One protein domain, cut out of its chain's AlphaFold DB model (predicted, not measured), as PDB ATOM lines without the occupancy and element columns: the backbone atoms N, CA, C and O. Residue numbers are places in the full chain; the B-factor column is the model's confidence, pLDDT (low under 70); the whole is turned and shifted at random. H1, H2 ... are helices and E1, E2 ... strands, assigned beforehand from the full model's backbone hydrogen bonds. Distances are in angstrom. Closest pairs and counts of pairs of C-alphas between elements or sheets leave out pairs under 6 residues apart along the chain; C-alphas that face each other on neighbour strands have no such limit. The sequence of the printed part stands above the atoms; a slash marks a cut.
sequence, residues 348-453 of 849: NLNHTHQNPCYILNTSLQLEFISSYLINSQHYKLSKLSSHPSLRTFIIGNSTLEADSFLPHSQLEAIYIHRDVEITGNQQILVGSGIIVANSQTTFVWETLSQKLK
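Overview. This is residues 348 to 453 of the 849 residues of the protein "NADAR domain-containing protein" of Tritrichomonas foetus (UniProt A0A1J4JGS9). The chain is wound in a short solenoid of stacked turns, with the parallel strands E1, E3, E5 and E7 in one wall, the parallel strands E2, E4 and E6 in a second, and H1, H2, residues 403 to 412 and H3 stacked along a third side. A tail with no named element, residues 438 to 453, follows E7 at the periphery. The printed part has 106 residues, 45 of them, under half, in named elements: three helices and seven strands in the order H1 E1 E2 H2 E3 E4 E5 E6 H3 E7, a mixed class. It is compact, with a radius of gyration of the C-alphas of 12.9 A and spans of 35 by 29 by 21 A.

Arrangement. H1, residues 356 to 362, only grazes the sheet of E1, residues 368 to 372, E3, residues 392 to 396, E5, residues 413 to 416, and E7, residues 435 to 437; it is only just on it, with 5 pairs of C-alphas within 10 A. E1 and E3 are parallel at 3 degrees, with N 371 and O 394 at 2.8 A. E3 and E5 are parallel at 6 degrees, with N 395 and O 415 at 2.9 A, and E5 and E7 at 14 degrees, with N 414 and O 435 at 2.8 A. In the other sheet E2, residues 378 to 380, is parallel to E4, residues 399 to 402, with N 401 and O 379 at 2.8 A. E4 is parallel to E6, residues 421 to 424, with N 400 and O 421 at 2.8 A. H2, residues 381 to 385, only grazes this sheet; its closest C-alphas to E4 are those of Leu 381 and Ala 402, 5.4 A apart. H1 and H2 are near each other. H3, residues 427 to 431, is only just not on either sheet, with 4 pairs of C-alphas within 10 A to each. In H1, H2 and H3 every O i to N i+4 pair is within hydrogen-bond range.

Along the chain. H1 begins with C-alpha 356 at (29.146, -40.256, -13.140) and is 9.9 A long. E1 measures 13.3 A, E2 6.9 A, H2 6.0 A and E3 13.7 A. E4 measures 9.6 A, E5 9.7 A, E6 10.2 A and H3 6.0 A. E7, 6.5 A long, ends with C-alpha 437 at (34.838, -56.526, -2.725).

Size, cuts and confidence. The C-alphas of His 353 and Glu 446, the two farthest apart, are 35.6 A from each other. The printed part has no cut, and no link is long. The mean pLDDT of the printed part is 87.6; residue 431, residues 437 to 447 and residue 449 are under 70.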
ATOM      1  N   ASN A 348      24.046 -48.099 -15.886       97.88
ATOM      2  CA  ASN A 348      25.304 -48.750 -16.233       97.88
ATOM      3  C   ASN A 348      26.060 -47.898 -17.260       97.88
ATOM      4  O   ASN A 348      25.590 -47.709 -18.381       97.88
ATOM      5  N   LEU A 349      27.209 -47.356 -16.840       97.31
ATOM      6  CA  LEU A 349      28.048 -46.429 -17.609       97.31
ATOM      7  C   LEU A 349      29.324 -47.085 -18.143       97.31
ATOM      8  O   LEU A 349      30.237 -46.379 -18.580       97.31
ATOM      9  N   ASN A 350      29.434 -48.408 -18.060       96.56
ATOM     10  CA  ASN A 350      30.696 -49.082 -18.327       96.56
ATOM     11  C   ASN A 350      31.143 -48.879 -19.775       96.56
ATOM     12  O   ASN A 350      30.332 -48.928 -20.690       96.56
ATOM     13  N   HIS A 351      32.430 -48.603 -19.964       96.06
ATOM     14  CA  HIS A 351      33.039 -48.249 -21.243       96.06
ATOM     15  C   HIS A 351      32.344 -47.063 -21.939       96.06
ATOM     16  O   HIS A 351      32.145 -47.065 -23.148       96.06
ATOM     17  N   THR A 352      31.975 -46.024 -21.181       96.62
ATOM     18  CA  THR A 352      31.487 -44.748 -21.735       96.62
ATOM     19  C   THR A 352      32.389 -43.572 -21.345       96.62
ATOM     20  O   THR A 352      33.273 -43.686 -20.487       96.62
ATOM     21  N   HIS A 353      32.137 -42.411 -21.960       95.69
ATOM     22  CA  HIS A 353      32.723 -41.118 -21.585       95.69
ATOM     23  C   HIS A 353      31.791 -40.245 -20.721       95.69
ATOM     24  O   HIS A 353      32.072 -39.062 -20.511       95.69
ATOM     25  N   GLN A 354      30.673 -40.791 -20.228       95.75
ATOM     26  CA  GLN A 354      29.719 -40.037 -19.410       95.75
ATOM     27  C   GLN A 354      30.312 -39.691 -18.039       95.75
ATOM     28  O   GLN A 354      31.142 -40.424 -17.514       95.75
ATOM     29  N   ASN A 355      29.876 -38.575 -17.443       93.88
ATOM     30  CA  ASN A 355      30.356 -38.114 -16.137       93.88
ATOM     31  C   ASN A 355      29.481 -38.674 -14.994       93.88
ATOM     32  O   ASN A 355      28.370 -38.174 -14.784       93.88
ATOM     33  N   PRO A 356      29.960 -39.635 -14.185       95.25
ATOM     34  CA  PRO A 356      29.146 -40.256 -13.140       95.25
ATOM     35  C   PRO A 356      28.874 -39.304 -11.974       95.25
ATOM     36  O   PRO A 356      27.817 -39.378 -11.357       95.25
ATOM     37  N   CYS A 357      29.781 -38.359 -11.694       93.00
ATOM     38  CA  CYS A 357      29.584 -37.337 -10.664       93.00
ATOM     39  C   CYS A 357      28.440 -36.381 -11.018       93.00
ATOM     40  O   CYS A 357      27.723 -35.933 -10.124       93.00
ATOM     41  N   TYR A 358      28.248 -36.074 -12.305       95.50
ATOM     42  CA  TYR A 358      27.079 -35.324 -12.765       95.50
ATOM     43  C   TYR A 358      25.792 -36.103 -12.461       95.50
ATOM     44  O   TYR A 358      24.925 -35.570 -11.773       95.50
ATOM     45  N   ILE A 359      25.728 -37.382 -12.847       96.94
ATOM     46  CA  ILE A 359      24.564 -38.249 -12.605       96.94
ATOM     47  C   ILE A 359      24.256 -38.385 -11.106       96.94
ATOM     48  O   ILE A 359      23.126 -38.145 -10.692       96.94
ATOM     49  N   LEU A 360      25.267 -38.663 -10.276       96.94
ATOM     50  CA  LEU A 360      25.138 -38.737  -8.812       96.94
ATOM     51  C   LEU A 360      24.606 -37.436  -8.186       96.94
ATOM     52  O   LEU A 360      23.985 -37.466  -7.130       96.94
ATOM     53  N   ASN A 361      24.865 -36.278  -8.795       96.50
ATOM     54  CA  ASN A 361      24.365 -34.999  -8.289       96.50
ATOM     55  C   ASN A 361      22.940 -34.688  -8.761       96.50
ATOM     56  O   ASN A 361      22.222 -33.964  -8.072       96.50
ATOM     57  N   THR A 362      22.539 -35.189  -9.929       97.06
ATOM     58  CA  THR A 362      21.248 -34.861 -10.549       97.06
ATOM     59  C   THR A 362      20.158 -35.906 -10.309       97.06
ATOM     60  O   THR A 362      18.977 -35.581 -10.419       97.06
ATOM     61  N   SER A 363      20.526 -37.143  -9.970       98.00
ATOM     62  CA  SER A 363      19.616 -38.288  -9.853       98.00
ATOM     63  C   SER A 363      19.521 -38.782  -8.409       98.00
ATOM     64  O   SER A 363      20.013 -39.848  -8.061       98.00
ATOM     65  N   LEU A 364      18.849 -38.013  -7.550       97.69
ATOM     66  CA  LEU A 364      18.808 -38.272  -6.101       97.69
ATOM     67  C   LEU A 364      18.103 -39.584  -5.702       97.69
ATOM     68  O   LEU A 364      18.269 -40.034  -4.574       97.69
ATOM     69  N   GLN A 365      17.337 -40.206  -6.600       98.06
ATOM     70  CA  GLN A 365      16.683 -41.503  -6.368       98.06
ATOM     71  C   GLN A 365      17.548 -42.710  -6.778       98.06
ATOM     72  O   GLN A 365      17.119 -43.845  -6.592       98.06
ATOM     73  N   LEU A 366      18.749 -42.482  -7.321       98.62
ATOM     74  CA  LEU A 366      19.628 -43.524  -7.850       98.62
ATOM     75  C   LEU A 366      20.008 -44.540  -6.765       98.62
ATOM     76  O   LEU A 366      20.617 -44.166  -5.762       98.62
ATOM     77  N   GLU A 367      19.670 -45.810  -6.993       97.44
ATOM     78  CA  GLU A 367      19.945 -46.948  -6.108       97.44
ATOM     79  C   GLU A 367      21.205 -47.714  -6.529       97.44
ATOM     80  O   GLU A 367      21.924 -48.229  -5.672       97.44
ATOM     81  N   PHE A 368      21.491 -47.778  -7.833       97.38
ATOM     82  CA  PHE A 368      22.596 -48.555  -8.392       97.38
ATOM     83  C   PHE A 368      23.307 -47.794  -9.511       97.38
ATOM     84  O   PHE A 368      22.667 -47.329 -10.457       97.38
ATOM     85  N   ILE A 369      24.638 -47.740  -9.457       97.38
ATOM     86  CA  ILE A 369      25.458 -47.265 -10.578       97.38
ATOM     87  C   ILE A 369      26.694 -48.134 -10.783       97.38
ATOM     88  O   ILE A 369      27.429 -48.426  -9.835       97.38
ATOM     89  N   SER A 370      26.924 -48.517 -12.041       96.62
ATOM     90  CA  SER A 370      28.172 -49.133 -12.491       96.62
ATOM     91  C   SER A 370      29.008 -48.141 -13.286       96.62
ATOM     92  O   SER A 370      28.483 -47.453 -14.163       96.62
ATOM     93  N   SER A 371      30.285 -48.034 -12.922       95.56
ATOM     94  CA  SER A 371      31.200 -47.008 -13.404       95.56
ATOM     95  C   SER A 371      32.614 -47.554 -13.635       95.56
ATOM     96  O   SER A 371      33.568 -47.180 -12.952       95.56
ATOM     97  N   TYR A 372      32.748 -48.424 -14.629       93.88
ATOM     98  CA  TYR A 372      34.011 -48.816 -15.248       93.88
ATOM     99  C   TYR A 372      34.205 -47.984 -16.520       93.88
ATOM    100  O   TYR A 372      33.841 -48.402 -17.613       93.88
ATOM    101  N   LEU A 373      34.742 -46.773 -16.389       92.00
ATOM    102  CA  LEU A 373      34.814 -45.817 -17.499       92.00
ATOM    103  C   LEU A 373      36.067 -45.982 -18.360       92.00
ATOM    104  O   LEU A 373      37.069 -46.547 -17.927       92.00
ATOM    105  N   ILE A 374      36.036 -45.395 -19.561       87.94
ATOM    106  CA  ILE A 374      37.222 -45.280 -20.425       87.94
ATOM    107  C   ILE A 374      38.252 -44.330 -19.792       87.94
ATOM    108  O   ILE A 374      39.447 -44.616 -19.766       87.94
ATOM    109  N   ASN A 375      37.776 -43.205 -19.247       89.44
ATOM    110  CA  ASN A 375      38.615 -42.195 -18.606       89.44
ATOM    111  C   ASN A 375      38.513 -42.307 -17.085       89.44
ATOM    112  O   ASN A 375      37.413 -42.185 -16.540       89.44
ATOM    113  N   SER A 376      39.662 -42.446 -16.421       90.38
ATOM    114  CA  SER A 376      39.739 -42.512 -14.960       90.38
ATOM    115  C   SER A 376      39.066 -41.314 -14.292       90.38
ATOM    116  O   SER A 376      39.210 -40.167 -14.728       90.38
ATOM    117  N   GLN A 377      38.310 -41.601 -13.234       93.50
ATOM    118  CA  GLN A 377      37.662 -40.622 -12.375       93.50
ATOM    119  C   GLN A 377      38.179 -40.742 -10.944       93.50
ATOM    120  O   GLN A 377      38.741 -41.757 -10.536       93.50
ATOM    121  N   HIS A 378      37.943 -39.691 -10.165       95.25
ATOM    122  CA  HIS A 378      38.285 -39.656  -8.753       95.25
ATOM    123  C   HIS A 378      37.016 -39.541  -7.903       95.25
ATOM    124  O   HIS A 378      36.323 -38.521  -7.938       95.25
ATOM    125  N   TYR A 379      36.729 -40.577  -7.118       96.19
ATOM    126  CA  TYR A 379      35.571 -40.642  -6.229       96.19
ATOM    127  C   TYR A 379      35.985 -40.421  -4.783       96.19
ATOM    128  O   TYR A 379      37.006 -40.930  -4.335       96.19
ATOM    129  N   LYS A 380      35.142 -39.712  -4.031       95.62
ATOM    130  CA  LYS A 380      35.262 -39.602  -2.575       95.62
ATOM    131  C   LYS A 380      34.228 -40.485  -1.904       95.62
ATOM    132  O   LYS A 380      33.040 -40.376  -2.227       95.62
ATOM    133  N   LEU A 381      34.652 -41.303  -0.945       94.81
ATOM    134  CA  LEU A 381      33.743 -42.145  -0.171       94.81
ATOM    135  C   LEU A 381      32.695 -41.309   0.579       94.81
ATOM    136  O   LEU A 381      31.525 -41.693   0.633       94.81
ATOM    137  N   SER A 382      33.070 -40.125   1.068       95.19
ATOM    138  CA  SER A 382      32.151 -39.174   1.703       95.19
ATOM    139  C   SER A 382      31.024 -38.738   0.767       95.19
ATOM    140  O   SER A 382      29.864 -38.662   1.167       95.19
ATOM    141  N   LYS A 383      31.333 -38.514  -0.516       95.44
ATOM    142  CA  LYS A 383      30.339 -38.117  -1.514       95.44
ATOM    143  C   LYS A 383      29.391 -39.267  -1.842       95.44
ATOM    144  O   LYS A 383      28.183 -39.039  -1.872       95.44
ATOM    145  N   LEU A 384      29.918 -40.477  -2.032       96.31
ATOM    146  CA  LEU A 384      29.110 -41.675  -2.290       96.31
ATOM    147  C   LEU A 384      28.183 -41.992  -1.108       96.31
ATOM    148  O   LEU A 384      26.981 -42.150  -1.296       96.31
ATOM    149  N   SER A 385      28.720 -41.995   0.116       95.69
ATOM    150  CA  SER A 385      27.953 -42.266   1.342       95.69
ATOM    151  C   SER A 385      26.963 -41.153   1.715       95.69
ATOM    152  O   SER A 385      26.018 -41.389   2.464       95.69
ATOM    153  N   SER A 386      27.132 -39.943   1.170       96.12
ATOM    154  CA  SER A 386      26.157 -38.849   1.306       96.12
ATOM    155  C   SER A 386      24.988 -38.908   0.321       96.12
ATOM    156  O   SER A 386      24.051 -38.119   0.456       96.12
ATOM    157  N   HIS A 387      25.026 -39.797  -0.677       97.69
ATOM    158  CA  HIS A 387      23.940 -39.898  -1.647       97.69
ATOM    159  C   HIS A 387      22.669 -40.434  -0.961       97.69
ATOM    160  O   HIS A 387      22.724 -41.472  -0.299       97.69
ATOM    161  N   PRO A 388      21.505 -39.775  -1.118       96.94
ATOM    162  CA  PRO A 388      20.326 -40.058  -0.296       96.94
ATOM    163  C   PRO A 388      19.644 -41.399  -0.595       96.94
ATOM    164  O   PRO A 388      18.771 -41.812   0.162       96.94
ATOM    165  N   SER A 389      19.981 -42.070  -1.700       97.19
ATOM    166  CA  SER A 389      19.353 -43.345  -2.090       97.19
ATOM    167  C   SER A 389      20.315 -44.385  -2.662       97.19
ATOM    168  O   SER A 389      19.866 -45.476  -2.993       97.19
ATOM    169  N   LEU A 390      21.619 -44.093  -2.757       97.31
ATOM    170  CA  LEU A 390      22.560 -45.018  -3.400       97.31
ATOM    171  C   LEU A 390      22.755 -46.237  -2.504       97.31
ATOM    172  O   LEU A 390      23.148 -46.072  -1.357       97.31
ATOM    173  N   ARG A 391      22.496 -47.436  -3.031       94.62
ATOM    174  CA  ARG A 391      22.617 -48.720  -2.320       94.62
ATOM    175  C   ARG A 391      23.834 -49.506  -2.792       94.62
ATOM    176  O   ARG A 391      24.521 -50.112  -1.973       94.62
ATOM    177  N   THR A 392      24.123 -49.466  -4.094       93.88
ATOM    178  CA  THR A 392      25.207 -50.241  -4.709       93.88
ATOM    179  C   THR A 392      26.029 -49.394  -5.679       93.88
ATOM    180  O   THR A 392      25.484 -48.699  -6.537       93.88
ATOM    181  N   PHE A 393      27.352 -49.486  -5.558       94.94
ATOM    182  CA  PHE A 393      28.314 -48.810  -6.426       94.94
ATOM    183  C   PHE A 393      29.322 -49.815  -6.993       94.94
ATOM    184  O   PHE A 393      29.964 -50.532  -6.233       94.94
ATOM    185  N   ILE A 394      29.484 -49.870  -8.314       94.00
ATOM    186  CA  ILE A 394      30.546 -50.653  -8.962       94.00
ATOM    187  C   ILE A 394      31.557 -49.677  -9.560       94.00
ATOM    188  O   ILE A 394      31.178 -48.808 -10.345       94.00
ATOM    189  N   ILE A 395      32.835 -49.828  -9.209       93.94
ATOM    190  CA  ILE A 395      33.928 -48.971  -9.677       93.94
ATOM    191  C   ILE A 395      35.022 -49.793 -10.353       93.94
ATOM    192  O   ILE A 395      35.477 -50.796  -9.803       93.94
ATOM    193  N   GLY A 396      35.454 -49.338 -11.532       93.25
ATOM    194  CA  GLY A 396      36.602 -49.861 -12.276       93.25
ATOM    195  C   GLY A 396      37.392 -48.740 -12.947       93.25
ATOM    196  O   GLY A 396      36.847 -47.656 -13.165       93.25
ATOM    197  N   ASN A 397      38.674 -48.986 -13.239       93.88
ATOM    198  CA  ASN A 397      39.585 -48.034 -13.896       93.88
ATOM    199  C   ASN A 397      39.475 -46.596 -13.348       93.88
ATOM    200  O   ASN A 397      39.181 -45.651 -14.080       93.88
ATOM    201  N   SER A 398      39.592 -46.422 -12.031       95.38
ATOM    202  CA  SER A 398      39.394 -45.139 -11.338       95.38
ATOM    203  C   SER A 398      40.087 -45.134  -9.973       95.38
ATOM    204  O   SER A 398      40.633 -46.149  -9.545       95.38
ATOM    205  N   THR A 399      40.044 -44.000  -9.273       95.25
ATOM    206  CA  THR A 399      40.545 -43.859  -7.899       95.25
ATOM    207  C   THR A 399      39.384 -43.674  -6.919       95.25
ATOM    208  O   THR A 399      38.493 -42.853  -7.154       95.25
ATOM    209  N   LEU A 400      39.410 -44.395  -5.795       94.56
ATOM    210  CA  LEU A 400      38.517 -44.196  -4.652       94.56
ATOM    211  C   LEU A 400      39.306 -43.657  -3.448       94.56
ATOM    212  O   LEU A 400      40.115 -44.368  -2.855       94.56
ATOM    213  N   GLU A 401      39.038 -42.412  -3.057       96.12
ATOM    214  CA  GLU A 401      39.564 -41.799  -1.834       96.12
ATOM    215  C   GLU A 401      38.704 -42.215  -0.631       96.12
ATOM    216  O   GLU A 401      37.549 -41.798  -0.495       96.12
ATOM    217  N   ALA A 402      39.273 -43.023   0.267       93.00
ATOM    218  CA  ALA A 402      38.680 -43.371   1.556       93.00
ATOM    219  C   ALA A 402      38.894 -42.225   2.569       93.00
ATOM    220  O   ALA A 402      39.735 -42.312   3.466       93.00
ATOM    221  N   ASP A 403      38.161 -41.123   2.384       95.75
ATOM    222  CA  ASP A 403      38.252 -39.898   3.187       95.75
ATOM    223  C   ASP A 403      37.396 -39.954   4.464       95.75
ATOM    224  O   ASP A 403      37.902 -39.767   5.570       95.75
ATOM    225  N   SER A 404      36.096 -40.222   4.334       94.75
ATOM    226  CA  SER A 404      35.172 -40.433   5.453       94.75
ATOM    227  C   SER A 404      33.919 -41.189   5.004       94.75
ATOM    228  O   SER A 404      33.610 -41.247   3.816       94.75
ATOM    229  N   PHE A 405      33.191 -41.778   5.954       93.38
ATOM    230  CA  PHE A 405      31.926 -42.469   5.700       93.38
ATOM    231  C   PHE A 405      30.826 -41.907   6.602       93.38
ATOM    232  O   PHE A 405      31.033 -41.752   7.808       93.38
ATOM    233  N   LEU A 406      29.665 -41.581   6.029       92.75
ATOM    234  CA  LEU A 406      28.568 -40.977   6.783       92.75
ATOM    235  C   LEU A 406      27.799 -42.026   7.622       92.75
ATOM    236  O   LEU A 406      27.332 -43.015   7.057       92.75
ATOM    237  N   PRO A 407      27.556 -41.796   8.933       85.00
ATOM    238  CA  PRO A 407      26.898 -42.766   9.830       85.00
ATOM    239  C   PRO A 407      25.460 -43.189   9.472       85.00
ATOM    240  O   PRO A 407      24.948 -44.144  10.048       85.00
ATOM    241  N   HIS A 408      24.792 -42.482   8.554       87.25
ATOM    242  CA  HIS A 408      23.414 -42.761   8.110       87.25
ATOM    243  C   HIS A 408      23.310 -42.947   6.589       87.25
ATOM    244  O   HIS A 408      22.270 -42.684   5.983       87.25
ATOM    245  N   SER A 409      24.417 -43.362   5.975       91.94
ATOM    246  CA  SER A 409      24.490 -43.699   4.557       91.94
ATOM    247  C   SER A 409      23.476 -44.783   4.177       91.94
ATOM    248  O   SER A 409      23.246 -45.716   4.941       91.94
ATOM    249  N   GLN A 410      22.900 -44.675   2.975       92.69
ATOM    250  CA  GLN A 410      22.124 -45.762   2.359       92.69
ATOM    251  C   GLN A 410      23.019 -46.760   1.605       92.69
ATOM    252  O   GLN A 410      22.546 -47.821   1.211       92.69
ATOM    253  N   LEU A 411      24.298 -46.431   1.392       92.12
ATOM    254  CA  LEU A 411      25.238 -47.268   0.647       92.12
ATOM    255  C   LEU A 411      25.529 -48.556   1.415       92.12
ATOM    256  O   LEU A 411      26.019 -48.500   2.539       92.12
ATOM    257  N   GLU A 412      25.266 -49.695   0.781       89.50
ATOM    258  CA  GLU A 412      25.385 -51.029   1.380       89.50
ATOM    259  C   GLU A 412      26.519 -51.845   0.775       89.50
ATOM    260  O   GLU A 412      27.133 -52.655   1.467       89.50
ATOM    261  N   ALA A 413      26.799 -51.650  -0.515       89.19
ATOM    262  CA  ALA A 413      27.809 -52.418  -1.228       89.19
ATOM    263  C   ALA A 413      28.610 -51.553  -2.204       89.19
ATOM    264  O   ALA A 413      28.051 -50.765  -2.971       89.19
ATOM    265  N   ILE A 414      29.925 -51.762  -2.202       89.62
ATOM    266  CA  ILE A 414      30.853 -51.257  -3.204       89.62
ATOM    267  C   ILE A 414      31.626 -52.438  -3.795       89.62
ATOM    268  O   ILE A 414      32.416 -53.086  -3.107       89.62
ATOM    269  N   TYR A 415      31.452 -52.692  -5.088       89.56
ATOM    270  CA  TYR A 415      32.345 -53.595  -5.807       89.56
ATOM    271  C   TYR A 415      33.528 -52.810  -6.374       89.56
ATOM    272  O   TYR A 415      33.332 -51.878  -7.158       89.56
ATOM    273  N   ILE A 416      34.747 -53.185  -5.980       89.81
ATOM    274  CA  ILE A 416      35.987 -52.526  -6.384       89.81
ATOM    275  C   ILE A 416      36.752 -53.464  -7.320       89.81
ATOM    276  O   ILE A 416      37.359 -54.442  -6.878       89.81
ATOM    277  N   HIS A 417      36.758 -53.161  -8.621       88.31
ATOM    278  CA  HIS A 417      37.585 -53.911  -9.565       88.31
ATOM    279  C   HIS A 417      39.072 -53.832  -9.180       88.31
ATOM    280  O   HIS A 417      39.545 -52.877  -8.563       88.31
ATOM    281  N   ARG A 418      39.835 -54.862  -9.563       86.19
ATOM    282  CA  ARG A 418      41.256 -55.011  -9.192       86.19
ATOM    283  C   ARG A 418      42.156 -53.882  -9.703       86.19
ATOM    284  O   ARG A 418      43.265 -53.736  -9.204       86.19
ATOM    285  N   ASP A 419      41.707 -53.144 -10.711       90.50
ATOM    286  CA  ASP A 419      42.417 -52.031 -11.339       90.50
ATOM    287  C   ASP A 419      42.142 -50.670 -10.672       90.50
ATOM    288  O   ASP A 419      42.687 -49.657 -11.106       90.50
ATOM    289  N   VAL A 420      41.323 -50.628  -9.617       91.06
ATOM    290  CA  VAL A 420      41.003 -49.399  -8.881       91.06
ATOM    291  C   VAL A 420      42.086 -49.070  -7.862       91.06
ATOM    292  O   VAL A 420      42.455 -49.892  -7.021       91.06
ATOM    293  N   GLU A 421      42.549 -47.822  -7.879       92.81
ATOM    294  CA  GLU A 421      43.451 -47.298  -6.856       92.81
ATOM    295  C   GLU A 421      42.652 -46.845  -5.627       92.81
ATOM    296  O   GLU A 421      41.732 -46.033  -5.737       92.81
ATOM    297  N   ILE A 422      43.013 -47.337  -4.438       91.94
ATOM    298  CA  ILE A 422      42.411 -46.892  -3.175       91.94
ATOM    299  C   ILE A 422      43.400 -45.996  -2.430       91.94
ATOM    300  O   ILE A 422      44.456 -46.457  -1.988       91.94
ATOM    301  N   THR A 423      43.030 -44.733  -2.230       94.69
ATOM    302  CA  THR A 423      43.812 -43.737  -1.479       94.69
ATOM    303  C   THR A 423      43.138 -43.408  -0.137       94.69
ATOM    304  O   THR A 423      42.018 -43.840   0.135       94.69
ATOM    305  N   GLY A 424      43.812 -42.664   0.746       93.00
ATOM    306  CA  GLY A 424      43.261 -42.292   2.058       93.00
ATOM    307  C   GLY A 424      43.321 -43.415   3.105       93.00
ATOM    308  O   GLY A 424      44.211 -44.267   3.074       93.00
ATOM    309  N   ASN A 425      42.402 -43.400   4.077       89.62
ATOM    310  CA  ASN A 425      42.388 -44.360   5.184       89.62
ATOM    311  C   ASN A 425      41.498 -45.571   4.866       89.62
ATOM    312  O   ASN A 425      40.298 -45.573   5.134       89.62
ATOM    313  N   GLN A 426      42.107 -46.646   4.368       86.12
ATOM    314  CA  GLN A 426      41.397 -47.871   3.974       86.12
ATOM    315  C   GLN A 426      40.646 -48.564   5.125       86.12
ATOM    316  O   GLN A 426      39.682 -49.282   4.872       86.12
ATOM    317  N   GLN A 427      41.014 -48.318   6.389       84.56
ATOM    318  CA  GLN A 427      40.276 -48.864   7.538       84.56
ATOM    319  C   GLN A 427      38.837 -48.333   7.615       84.56
ATOM    320  O   GLN A 427      37.979 -48.982   8.206       84.56
ATOM    321  N   ILE A 428      38.548 -47.187   6.984       86.06
ATOM    322  CA  ILE A 428      37.191 -46.632   6.894       86.06
ATOM    323  C   ILE A 428      36.282 -47.551   6.077       86.06
ATOM    324  O   ILE A 428      35.128 -47.740   6.449       86.06
ATOM    325  N   LEU A 429      36.796 -48.161   5.005       81.38
ATOM    326  CA  LEU A 429      36.025 -49.090   4.178       81.38
ATOM    327  C   LEU A 429      35.558 -50.290   5.010       81.38
ATOM    328  O   LEU A 429      34.372 -50.599   5.020       81.38
ATOM    329  N   VAL A 430      36.457 -50.886   5.795       76.00
ATOM    330  CA  VAL A 430      36.132 -52.013   6.687       76.00
ATOM    331  C   VAL A 430      35.214 -51.575   7.835       76.00
ATOM    332  O   VAL A 430      34.217 -52.231   8.122       76.00
ATOM    333  N   GLY A 431      35.519 -50.447   8.483       69.94
ATOM    334  CA  GLY A 431      34.765 -49.940   9.634       69.94
ATOM    335  C   GLY A 431      33.376 -49.383   9.304       69.94
ATOM    336  O   GLY A 431      32.579 -49.183  10.216       69.94
ATOM    337  N   SER A 432      33.077 -49.135   8.027       74.88
ATOM    338  CA  SER A 432      31.782 -48.604   7.579       74.88
ATOM    339  C   SER A 432      30.648 -49.633   7.569       74.88
ATOM    340  O   SER A 432      29.484 -49.249   7.486       74.88
ATOM    341  N   GLY A 433      30.967 -50.930   7.645       71.12
ATOM    342  CA  GLY A 433      29.976 -52.004   7.549       71.12
ATOM    343  C   GLY A 433      29.402 -52.219   6.141       71.12
ATOM    344  O   GLY A 433      28.495 -53.035   5.993       71.12
ATOM    345  N   ILE A 434      29.917 -51.527   5.116       74.69
ATOM    346  CA  ILE A 434      29.553 -51.783   3.718       74.69
ATOM    347  C   ILE A 434      30.308 -53.000   3.183       74.69
ATOM    348  O   ILE A 434      31.463 -53.247   3.538       74.69
ATOM    349  N   ILE A 435      29.677 -53.747   2.281       72.06
ATOM    350  CA  ILE A 435      30.333 -54.862   1.598       72.06
ATOM    351  C   ILE A 435      31.282 -54.279   0.559       72.06
ATOM    352  O   ILE A 435      30.839 -53.731  -0.447       72.06
ATOM    353  N   VAL A 436      32.584 -54.403   0.802       73.62
ATOM    354  CA  VAL A 436      33.627 -54.013  -0.150       73.62
ATOM    355  C   VAL A 436      34.250 -55.262  -0.732       73.62
ATOM    356  O   VAL A 436      34.787 -56.076   0.019       73.62
ATOM    357  N   ALA A 437      34.203 -55.403  -2.053       68.31
ATOM    358  CA  ALA A 437      34.838 -56.526  -2.725       68.31
ATOM    359  C   ALA A 437      36.053 -56.073  -3.537       68.31
ATOM    360  O   ALA A 437      35.916 -55.492  -4.605       68.31
ATOM    361  N   ASN A 438      37.226 -56.385  -2.993       64.75
ATOM    362  CA  ASN A 438      38.414 -56.839  -3.707       64.75
ATOM    363  C   ASN A 438      38.771 -58.217  -3.093       64.75
ATOM    364  O   ASN A 438      38.152 -58.628  -2.115       64.75
ATOM    365  N   SER A 439      39.719 -58.978  -3.638       50.94
ATOM    366  CA  SER A 439      39.983 -60.380  -3.251       50.94
ATOM    367  C   SER A 439      40.519 -60.618  -1.813       50.94
ATOM    368  O   SER A 439      41.221 -61.606  -1.600       50.94
ATOM    369  N   GLN A 440      40.290 -59.719  -0.846       46.28
ATOM    370  CA  GLN A 440      40.922 -59.724   0.485       46.28
ATOM    371  C   GLN A 440      39.963 -59.674   1.692       46.28
ATOM    372  O   GLN A 440      40.442 -59.748   2.823       46.28
ATOM    373  N   THR A 441      38.641 -59.593   1.512       51.62
ATOM    374  CA  THR A 441      37.673 -59.483   2.625       51.62
ATOM    375  C   THR A 441      36.651 -60.625   2.636       51.62
ATOM    376  O   THR A 441      36.030 -60.937   1.625       51.62
ATOM    377  N   THR A 442      36.482 -61.267   3.798       45.72
ATOM    378  CA  THR A 442      35.518 -62.353   4.050       45.72
ATOM    379  C   THR A 442      34.127 -61.816   4.416       45.72
ATOM    380  O   THR A 442      33.999 -60.818   5.123       45.72
ATOM    381  N   PHE A 443      33.093 -62.502   3.921       52.12
ATOM    382  CA  PHE A 443      31.701 -62.047   3.787       52.12
ATOM    383  C   PHE A 443      30.809 -62.286   5.015       52.12
ATOM    384  O   PHE A 443      30.942 -63.294   5.706       52.12
ATOM    385  N   VAL A 444      29.797 -61.424   5.191       47.34
ATOM    386  CA  VAL A 444      28.559 -61.737   5.927       47.34
ATOM    387  C   VAL A 444      27.374 -61.401   5.016       47.34
ATOM    388  O   VAL A 444      27.188 -60.250   4.639       47.34
ATOM    389  N   TRP A 445      26.618 -62.428   4.617       52.66
ATOM    390  CA  TRP A 445      25.601 -62.381   3.551       52.66
ATOM    391  C   TRP A 445      24.263 -61.773   3.978       52.66
ATOM    392  O   TRP A 445      23.513 -61.272   3.147       52.66
ATOM    393  N   GLU A 446      23.933 -61.830   5.268       55.62
ATOM    394  CA  GLU A 446      22.591 -61.514   5.785       55.62
ATOM    395  C   GLU A 446      22.130 -60.064   5.492       55.62
ATOM    396  O   GLU A 446      20.959 -59.737   5.671       55.62
ATOM    397  N   THR A 447      23.018 -59.211   4.972       54.75
ATOM    398  CA  THR A 447      22.831 -57.782   4.689       54.75
ATOM    399  C   THR A 447      22.267 -57.421   3.299       54.75
ATOM    400  O   THR A 447      21.817 -56.290   3.146       54.75
ATOM    401  N   LEU A 448      22.212 -58.319   2.295       73.50
ATOM    402  CA  LEU A 448      21.699 -58.001   0.931       73.50
ATOM    403  C   LEU A 448      20.371 -58.690   0.550       73.50
ATOM    404  O   LEU A 448      20.043 -58.847  -0.629       73.50
ATOM    405  N   SER A 449      19.568 -59.074   1.540       68.31
ATOM    406  CA  SER A 449      18.316 -59.825   1.344       68.31
ATOM    407  C   SER A 449      17.182 -59.041   0.670       68.31
ATOM    408  O   SER A 449      16.216 -59.648   0.216       68.31
ATOM    409  N   GLN A 450      17.274 -57.712   0.569       84.00
ATOM    410  CA  GLN A 450      16.224 -56.889  -0.035       84.00
ATOM    411  C   GLN A 450      16.479 -56.627  -1.526       84.00
ATOM    412  O   GLN A 450      17.547 -56.130  -1.901       84.00
ATOM    413  N   LYS A 451      15.455 -56.894  -2.345       89.44
ATOM    414  CA  LYS A 451      15.370 -56.489  -3.752       89.44
ATOM    415  C   LYS A 451      15.331 -54.959  -3.870       89.44
ATOM    416  O   LYS A 451      14.683 -54.283  -3.070       89.44
ATOM    417  N   LEU A 452      16.028 -54.415  -4.858       93.38
ATOM    418  CA  LEU A 452      16.037 -52.989  -5.172       93.38
ATOM    419  C   LEU A 452      14.890 -52.631  -6.122       93.38
ATOM    420  O   LEU A 452      14.457 -53.453  -6.932       93.38
ATOM    421  N   LYS A 453      14.400 -51.389  -6.048       95.62
ATOM    422  CA  LYS A 453      13.231 -50.939  -6.819       95.62
ATOM    423  C   LYS A 453      13.504 -50.961  -8.315       95.62
ATOM    424  O   LYS A 453      12.597 -51.227  -9.100       95.62
TER     425      LYS A 453